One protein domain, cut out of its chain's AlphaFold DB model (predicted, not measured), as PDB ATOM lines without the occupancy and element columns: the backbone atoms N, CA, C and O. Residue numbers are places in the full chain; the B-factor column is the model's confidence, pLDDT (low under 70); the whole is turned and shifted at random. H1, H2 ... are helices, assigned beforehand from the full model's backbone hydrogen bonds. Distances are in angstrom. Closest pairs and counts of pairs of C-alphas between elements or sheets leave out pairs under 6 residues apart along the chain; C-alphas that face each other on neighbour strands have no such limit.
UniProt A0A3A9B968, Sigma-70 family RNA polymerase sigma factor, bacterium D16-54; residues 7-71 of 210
ATOM      1  N   LEU A   7      97.055  96.090 143.664       82.50
ATOM      2  CA  LEU A   7      95.850  96.874 143.971       82.50
ATOM      3  C   LEU A   7      96.110  98.110 144.850       82.50
ATOM      4  O   LEU A   7      95.493  99.138 144.579       82.50
ATOM      5  N   PRO A   8      96.998  98.071 145.866       84.19
ATOM      6  CA  PRO A   8      97.380  99.273 146.604       84.19
ATOM      7  C   PRO A   8      97.986 100.352 145.700       84.19
ATOM      8  O   PRO A   8      97.590 101.507 145.798       84.19
ATOM      9  N   ALA A   9      98.850  99.971 144.751       83.38
ATOM     10  CA  ALA A   9      99.463 100.914 143.814       83.38
ATOM     11  C   ALA A   9      98.417 101.572 142.892       83.38
ATOM     12  O   ALA A   9      98.480 102.771 142.639       83.38
ATOM     13  N   PHE A  10      97.408 100.817 142.444       84.44
ATOM     14  CA  PHE A  10      96.298 101.384 141.669       84.44
ATOM     15  C   PHE A  10      95.400 102.322 142.487       84.44
ATOM     16  O   PHE A  10      94.834 103.259 141.926       84.44
ATOM     17  N   ARG A  11      95.272 102.102 143.803       83.19
ATOM     18  CA  ARG A  11      94.557 103.021 144.704       83.19
ATOM     19  C   ARG A  11      95.341 104.310 144.936       83.19
ATOM     20  O   ARG A  11      94.757 105.383 144.866       83.19
ATOM     21  N   GLU A  12      96.654 104.220 145.146       83.38
ATOM     22  CA  GLU A  12      97.533 105.391 145.304       83.38
ATOM     23  C   GLU A  12      97.541 106.288 144.058       83.38
ATOM     24  O   GLU A  12      97.624 107.509 144.165       83.38
ATOM     25  N   GLN A  13      97.398 105.688 142.876       80.19
ATOM     26  CA  GLN A  13      97.330 106.393 141.595       80.19
ATOM     27  C   GLN A  13      95.900 106.820 141.200       80.19
ATOM     28  O   GLN A  13      95.690 107.299 140.091       80.19
ATOM     29  N   ASN A  14      94.912 106.673 142.094       81.44
ATOM     30  CA  ASN A  14      93.493 106.998 141.873       81.44
ATOM     31  C   ASN A  14      92.803 106.236 140.721       81.44
ATOM     32  O   ASN A  14      91.730 106.634 140.271       81.44
ATOM     33  N   PHE A  15      93.362 105.113 140.264       81.44
ATOM     34  CA  PHE A  15      92.730 104.261 139.248       81.44
ATOM     35  C   PHE A  15      91.660 103.331 139.832       81.44
ATOM     36  O   PHE A  15      90.803 102.846 139.095       81.44
ATOM     37  N   ILE A  16      91.677 103.113 141.151       82.81
ATOM     38  CA  ILE A  16      90.625 102.427 141.912       82.81
ATOM     39  C   ILE A  16      90.137 103.385 142.994       82.81
ATOM     40  O   ILE A  16      90.920 103.816 143.839       82.81
ATOM     41  N   THR A  17      88.845 103.689 142.979       80.19
ATOM     42  CA  THR A  17      88.203 104.630 143.903       80.19
ATOM     43  C   THR A  17      87.351 103.902 144.944       80.19
ATOM     44  O   THR A  17      87.110 102.700 144.836       80.19
ATOM     45  N   GLU A  18      86.866 104.609 145.968       73.31
ATOM     46  CA  GLU A  18      85.972 104.022 146.983       73.31
ATOM     47  C   GLU A  18      84.637 103.537 146.392       73.31
ATOM     48  O   GLU A  18      84.075 102.556 146.873       73.31
ATOM     49  N   ALA A  19      84.177 104.153 145.295       72.75
ATOM     50  CA  ALA A  19      82.988 103.728 144.551       72.75
ATOM     51  C   ALA A  19      83.161 102.359 143.863       72.75
ATOM     52  O   ALA A  19      82.180 101.690 143.550       72.75
ATOM     53  N   ASP A  20      84.408 101.926 143.663       76.38
ATOM     54  CA  ASP A  20      84.768 100.643 143.061       76.38
ATOM     55  C   ASP A  20      84.893  99.515 144.115       76.38
ATOM     56  O   ASP A  20      85.301  98.396 143.792       76.38
ATOM     57  N   GLY A  21      84.579  99.806 145.387       70.38
ATOM     58  CA  GLY A  21      84.837  98.942 146.546       70.38
ATOM     59  C   GLY A  21      84.121  97.588 146.541       70.38
ATOM     60  O   GLY A  21      84.641  96.639 147.130       70.38
ATOM     61  N   ASP A  22      82.994  97.481 145.834       81.69
ATOM     62  CA  ASP A  22      82.180  96.259 145.756       81.69
ATOM     63  C   ASP A  22      82.657  95.264 144.675       81.69
ATOM     64  O   ASP A  22      82.155  94.140 144.596       81.69
ATOM     65  N   MET A  23      83.633  95.633 143.836       83.94
ATOM     66  CA  MET A  23      84.123  94.760 142.763       83.94
ATOM     67  C   MET A  23      85.040  93.644 143.266       83.94
ATOM     68  O   MET A  23      85.873  93.823 144.160       83.94
ATOM     69  N   LEU A  24      84.980  92.482 142.604       87.88
ATOM     70  CA  LEU A  24      85.975  91.436 142.824       87.88
ATOM     71  C   LEU A  24      87.368  91.964 142.448       87.88
ATOM     72  O   LEU A  24      87.541  92.663 141.455       87.88
ATOM     73  N   HIS A  25      88.408  91.549 143.176       85.75
ATOM     74  CA  HIS A  25      89.789  92.000 142.932       85.75
ATOM     75  C   HIS A  25      90.282  91.821 141.484       85.75
ATOM     76  O   HIS A  25      91.116  92.593 141.017       85.75
ATOM     77  N   ARG A  26      89.766  90.820 140.757       84.81
ATOM     78  CA  ARG A  26      90.064  90.615 139.328       84.81
ATOM     79  C   ARG A  26      89.431  91.687 138.431       84.81
ATOM     80  O   ARG A  26      90.055  92.106 137.467       84.81
ATOM     81  N   GLU A  27      88.216  92.114 138.766       87.19
ATOM     82  CA  GLU A  27      87.432  93.105 138.025       87.19
ATOM     83  C   GLU A  27      87.989  94.499 138.296       87.19
ATOM     84  O   GLU A  27      88.293  95.219 137.353       87.19
ATOM     85  N   ALA A  28      88.277  94.816 139.562       87.56
ATOM     86  CA  ALA A  28      88.942  96.062 139.938       87.56
ATOM     87  C   ALA A  28      90.316  96.223 139.256       87.56
ATOM     88  O   ALA A  28      90.672  97.314 138.823       87.56
ATOM     89  N   ARG A  29      91.077  95.129 139.112       86.75
ATOM     90  CA  ARG A  29      92.349  95.125 138.374       86.75
ATOM     91  C   ARG A  29      92.151  95.389 136.881       86.75
ATOM     92  O   ARG A  29      92.875  96.207 136.331       86.75
ATOM     93  N   ALA A  30      91.211  94.695 136.236       87.50
ATOM     94  CA  ALA A  30      90.928  94.880 134.812       87.50
ATOM     95  C   ALA A  30      90.472  96.317 134.516       87.50
ATOM     96  O   ALA A  30      90.969  96.940 133.583       87.50
ATOM     97  N   LEU A  31      89.609  96.863 135.373       88.75
ATOM     98  CA  LEU A  31      89.136  98.238 135.272       88.75
ATOM     99  C   LEU A  31      90.262  99.261 135.470       88.75
ATOM    100  O   LEU A  31      90.325 100.247 134.745       88.75
ATOM    101  N   ALA A  32      91.168  99.033 136.426       88.44
ATOM    102  CA  ALA A  32      92.311  99.916 136.647       88.44
ATOM    103  C   ALA A  32      93.238  99.967 135.422       88.44
ATOM    104  O   ALA A  32      93.650 101.049 135.021       88.44
ATOM    105  N   ILE A  33      93.517  98.817 134.800       88.12
ATOM    106  CA  ILE A  33      94.328  98.736 133.572       88.12
ATOM    107  C   ILE A  33      93.637  99.480 132.427       88.12
ATOM    108  O   ILE A  33      94.262 100.314 131.778       88.12
ATOM    109  N   GLN A  34      92.334  99.255 132.249       89.50
ATOM    110  CA  GLN A  34      91.542  99.960 131.245       89.50
ATOM    111  C   GLN A  34      91.575 101.484 131.460       89.50
ATOM    112  O   GLN A  34      91.762 102.238 130.513       89.50
ATOM    113  N   ARG A  35      91.468 101.963 132.708       90.06
ATOM    114  CA  ARG A  35      91.571 103.399 133.027       90.06
ATOM    115  C   ARG A  35      92.967 103.962 132.758       90.06
ATOM    116  O   ARG A  35      93.075 105.091 132.285       90.06
ATOM    117  N   ILE A  36      94.021 103.194 133.037       88.88
ATOM    118  CA  ILE A  36      95.404 103.578 132.722       88.88
ATOM    119  C   ILE A  36      95.558 103.763 131.205       88.88
ATOM    120  O   ILE A  36      96.028 104.814 130.774       88.88
ATOM    121  N   GLU A  37      95.061 102.822 130.399       88.50
ATOM    122  CA  GLU A  37      95.038 102.921 128.931       88.50
ATOM    123  C   GLU A  37      94.218 104.115 128.428       88.50
ATOM    124  O   GLU A  37      94.683 104.897 127.599       88.50
ATOM    125  N   GLU A  38      93.006 104.295 128.954       89.25
ATOM    126  CA  GLU A  38      92.097 105.369 128.549       89.25
ATOM    127  C   GLU A  38      92.624 106.759 128.925       89.25
ATOM    128  O   GLU A  38      92.319 107.738 128.235       89.25
ATOM    129  N   SER A  39      93.420 106.859 129.995       87.19
ATOM    130  CA  SER A  39      94.032 108.102 130.476       87.19
ATOM    131  C   SER A  39      95.339 108.475 129.774       87.19
ATOM    132  O   SER A  39      95.745 109.633 129.860       87.19
ATOM    133  N   ALA A  40      95.972 107.548 129.046       89.75
ATOM    134  CA  ALA A  40      97.287 107.777 128.458       89.75
ATOM    135  C   ALA A  40      97.247 108.851 127.359       89.75
ATOM    136  O   ALA A  40      96.514 108.731 126.371       89.75
ATOM    137  N   ARG A  41      98.008 109.940 127.530       89.31
ATOM    138  CA  ARG A  41      98.066 111.060 126.566       89.31
ATOM    139  C   ARG A  41      99.490 111.476 126.213       89.31
ATOM    140  O   ARG A  41      99.682 112.144 125.199       89.31
ATOM    141  N   THR A  42     100.467 111.090 127.024       92.56
ATOM    142  CA  THR A  42     101.887 111.397 126.842       92.56
ATOM    143  C   THR A  42     102.705 110.122 126.657       92.56
ATOM    144  O   THR A  42     102.260 109.031 127.001       92.56
ATOM    145  N   GLU A  43     103.920 110.254 126.123       90.44
ATOM    146  CA  GLU A  43     104.854 109.132 125.946       90.44
ATOM    147  C   GLU A  43     105.133 108.402 127.273       90.44
ATOM    148  O   GLU A  43     105.071 107.178 127.324       90.44
ATOM    149  N   ALA A  44     105.288 109.151 128.370       87.50
ATOM    150  CA  ALA A  44     105.463 108.597 129.712       87.50
ATOM    151  C   ALA A  44     104.244 107.785 130.197       87.50
ATOM    152  O   ALA A  44     104.399 106.788 130.904       87.50
ATOM    153  N   ASP A  45     103.024 108.170 129.805       87.44
ATOM    154  CA  ASP A  45     101.827 107.401 130.158       87.44
ATOM    155  C   ASP A  45     101.787 106.067 129.404       87.44
ATOM    156  O   ASP A  45     101.422 105.041 129.979       87.44
ATOM    157  N   PHE A  46     102.198 106.060 128.132       89.00
ATOM    158  CA  PHE A  46     102.300 104.831 127.342       89.00
ATOM    159  C   PHE A  46     103.394 103.895 127.870       89.00
ATOM    160  O   PHE A  46     103.180 102.684 127.913       89.00
ATOM    161  N   GLU A  47     104.523 104.426 128.344       91.00
ATOM    162  CA  GLU A  47     105.539 103.626 129.042       91.00
ATOM    163  C   GLU A  47     104.970 102.964 130.308       91.00
ATOM    164  O   GLU A  47     105.226 101.786 130.569       91.00
ATOM    165  N   ASN A  48     104.142 103.684 131.071       87.62
ATOM    166  CA  ASN A  48     103.478 103.135 132.254       87.62
ATOM    167  C   ASN A  48     102.459 102.040 131.888       87.62
ATOM    168  O   ASN A  48     102.397 101.008 132.559       87.62
ATOM    169  N   VAL A  49     101.691 102.221 130.805       88.88
ATOM    170  CA  VAL A  49     100.795 101.183 130.262       88.88
ATOM    171  C   VAL A  49     101.595  99.917 129.937       88.88
ATOM    172  O   VAL A  49     101.256  98.840 130.431       88.88
ATOM    173  N   LEU A  50     102.680 100.043 129.167       89.81
ATOM    174  CA  LEU A  50     103.532  98.913 128.775       89.81
ATOM    175  C   LEU A  50     104.116  98.187 129.990       89.81
ATOM    176  O   LEU A  50     104.024  96.965 130.075       89.81
ATOM    177  N   TYR A  51     104.618  98.929 130.980       90.50
ATOM    178  CA  TYR A  51     105.132  98.353 132.223       90.50
ATOM    179  C   TYR A  51     104.098  97.464 132.932       90.50
ATOM    180  O   TYR A  51     104.428  96.375 133.420       90.50
ATOM    181  N   TRP A  52     102.838  97.904 132.998       88.19
ATOM    182  CA  TRP A  52     101.781  97.096 133.598       88.19
ATOM    183  C   TRP A  52     101.459  95.867 132.754       88.19
ATOM    184  O   TRP A  52     101.365  94.782 133.327       88.19
ATOM    185  N   TRP A  53     101.356  95.995 131.432       89.31
ATOM    186  CA  TRP A  53     101.117  94.866 130.530       89.31
ATOM    187  C   TRP A  53     102.205  93.795 130.616       89.31
ATOM    188  O   TRP A  53     101.881  92.634 130.873       89.31
ATOM    189  N   ASP A  54     103.478  94.178 130.543       91.12
ATOM    190  CA  ASP A  54     104.611  93.249 130.656       91.12
ATOM    191  C   ASP A  54     104.591  92.503 131.995       91.12
ATOM    192  O   ASP A  54     104.807  91.292 132.086       91.12
ATOM    193  N   LYS A  55     104.251  93.216 133.074       87.38
ATOM    194  CA  LYS A  55     104.132  92.627 134.410       87.38
ATOM    195  C   LYS A  55     102.956  91.654 134.523       87.38
ATOM    196  O   LYS A  55     103.021  90.702 135.311       87.38
ATOM    197  N   LEU A  56     101.857  91.887 133.806       85.62
ATOM    198  CA  LEU A  56     100.722  90.961 133.746       85.62
ATOM    199  C   LEU A  56     101.069  89.713 132.955       85.62
ATOM    200  O   LEU A  56     100.763  88.609 133.415       85.62
ATOM    201  N   ASP A  57     101.732  89.898 131.823       87.75
ATOM    202  CA  ASP A  57     102.085  88.818 130.920       87.75
ATOM    203  C   ASP A  57     103.118  87.884 131.560       87.75
ATOM    204  O   ASP A  57     102.871  86.687 131.696       87.75
ATOM    205  N   ALA A  58     104.166  88.431 132.183       87.62
ATOM    206  CA  ALA A  58     105.134  87.640 132.949       87.62
ATOM    207  C   ALA A  58     104.480  86.823 134.087       87.62
ATOM    208  O   ALA A  58     104.898  85.709 134.420       87.62
ATOM    209  N   ASN A  59     103.419  87.358 134.708       85.12
ATOM    210  CA  ASN A  59     102.652  86.634 135.723       85.12
ATOM    211  C   ASN A  59     101.772  85.527 135.133       85.12
ATOM    212  O   ASN A  59     101.543  84.521 135.813       85.12
ATOM    213  N   ARG A  60     101.255  85.719 133.917       85.69
ATOM    214  CA  ARG A  60     100.506  84.708 133.173       85.69
ATOM    215  C   ARG A  60     101.432  83.564 132.760       85.69
ATOM    216  O   ARG A  60     101.157  82.432 133.147       85.69
ATOM    217  N   GLU A  61     102.556  83.865 132.118       84.50
ATOM    218  CA  GLU A  61     103.555  82.871 131.703       84.50
ATOM    219  C   GLU A  61     104.082  82.049 132.886       84.50
ATOM    220  O   GLU A  61     104.255  80.835 132.796       84.50
ATOM    221  N   ARG A  62     104.311  82.685 134.045       83.12
ATOM    222  CA  ARG A  62     104.715  81.967 135.262       83.12
ATOM    223  C   ARG A  62     103.655  80.957 135.709       83.12
ATOM    224  O   ARG A  62     104.008  79.847 136.086       83.12
ATOM    225  N   LYS A  63     102.370  81.331 135.685       80.56
ATOM    226  CA  LYS A  63     101.283  80.404 136.039       80.56
ATOM    227  C   LYS A  63     101.208  79.253 135.043       80.56
ATOM    228  O   LYS A  63     101.082  78.116 135.472       80.56
ATOM    229  N   GLU A  64     101.298  79.540 133.747       80.25
ATOM    230  CA  GLU A  64     101.285  78.514 132.698       80.25
ATOM    231  C   GLU A  64     102.434  77.510 132.905       80.25
ATOM    232  O   GLU A  64     102.172  76.311 132.992       80.25
ATOM    233  N   ARG A  65     103.660  77.977 133.184       78.44
ATOM    234  CA  ARG A  65     104.799  77.103 133.532       78.44
ATOM    235  C   ARG A  65     104.598  76.283 134.810       78.44
ATOM    236  O   ARG A  65     104.960  75.106 134.842       78.44
ATOM    237  N   ASP A  66     104.019  76.866 135.861       73.81
ATOM    238  CA  ASP A  66     103.700  76.136 137.099       73.81
ATOM    239  C   ASP A  66     102.675  75.007 136.825       73.81
ATOM    240  O   ASP A  66     102.748  73.934 137.426       73.81
ATOM    241  N   HIS A  67     101.745  75.216 135.884       68.31
ATOM    242  CA  HIS A  67     100.768  74.209 135.453       68.31
ATOM    243  C   HIS A  67     101.354  73.154 134.497       68.31
ATOM    244  O   HIS A  67     100.892  72.011 134.496       68.31
ATOM    245  N   GLU A  68     102.378  73.499 133.718       65.75
ATOM    246  CA  GLU A  68     103.112  72.566 132.854       65.75
ATOM    247  C   GLU A  68     104.058  71.658 133.645       65.75
ATOM    248  O   GLU A  68     104.121  70.461 133.381       65.75
ATOM    249  N   THR A  69     104.727  72.190 134.673       59.59
ATOM    250  CA  THR A  69     105.698  71.440 135.496       59.59
ATOM    251  C   THR A  69     105.049  70.265 136.248       59.59
ATOM    252  O   THR A  69     105.713  69.281 136.565       59.59
ATOM    253  N   GLY A  70     103.739  70.333 136.511       57.25
ATOM    254  CA  GLY A  70     102.966  69.263 137.152       57.25
ATOM    255  C   GLY A  70     102.405  68.196 136.203       57.25
ATOM    256  O   GLY A  70     101.778  67.246 136.673       57.25
ATOM    257  N   ARG A  71     102.588  68.327 134.880       57.22
ATOM    258  CA  ARG A  71     102.206  67.280 133.922       57.22
ATOM    259  C   ARG A  71     103.364  66.304 133.743       57.22
ATOM    260  O   ARG A  71     104.443  66.674 133.294       57.22
TER     261      ARG A  71
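What this domain is: This is residues 7 to 71 of the 210 residues of the protein "Sigma-70 family RNA polymerase sigma factor" of bacterium D16-54 (UniProt A0A3A9B968). A lopsided helical hairpin: the long helix H3 folds back beside the shorter H2 with its first part, then sticks out far beyond it as a straight arm, residues 54 to 71 standing free. The short helix H1 lies near H2, away from H3, and a long loop, residues 13 to 24, joins H1 to H2. The printed part has 65 residues with three named helices, in the order H1, H2, H3, and no named strand; its class is all helix. It is loose, with a radius of gyration of the C-alphas of 14.1 A, and flat, spanning 42 by 32 by 16 A.

How they stand to each other: H1, residues 7 to 12, and H2, residues 25 to 39, only just touch, with 3 pairs of C-alphas within 8 A. Their closest C-alphas, those of Phe 10 and Ala 32, are 6.6 A apart. They run the same way at a steep tilt of 43 degrees. H2 and H3, residues 43 to 69, form a helical hairpin, opposite ways at a shallow tilt of 31 degrees. H2 touches H3 with residues 33 to 39 alone, and H3 touches H2 with residues 45 to 52 alone; the closest C-alphas, those of Glu 37 and Val 49, are 6.2 A apart. H1 and H3 are apart. In H1, H2 and H3 every O i to N i+4 pair is within hydrogen-bond range.

Where its parts are: H1 begins at C-alpha 7, (95.850, 96.874, 143.971), and is 8.8 A long from first to last C-alpha. H2 measures 20.8 A from C-alpha 25 to C-alpha 39. H3 measures 38.9 A and ends at C-alpha 69, (105.698, 71.440, 135.496).

The domain as a whole: The C-alphas farthest apart, those of Thr 42 and Arg 71, are 44.7 A apart. The printed part has no cut. The link from H1 to H2 is long, and that from H2 to H3 is tight. Mean pLDDT of the printed part is 83.4; residues 67 to 71 are under 70.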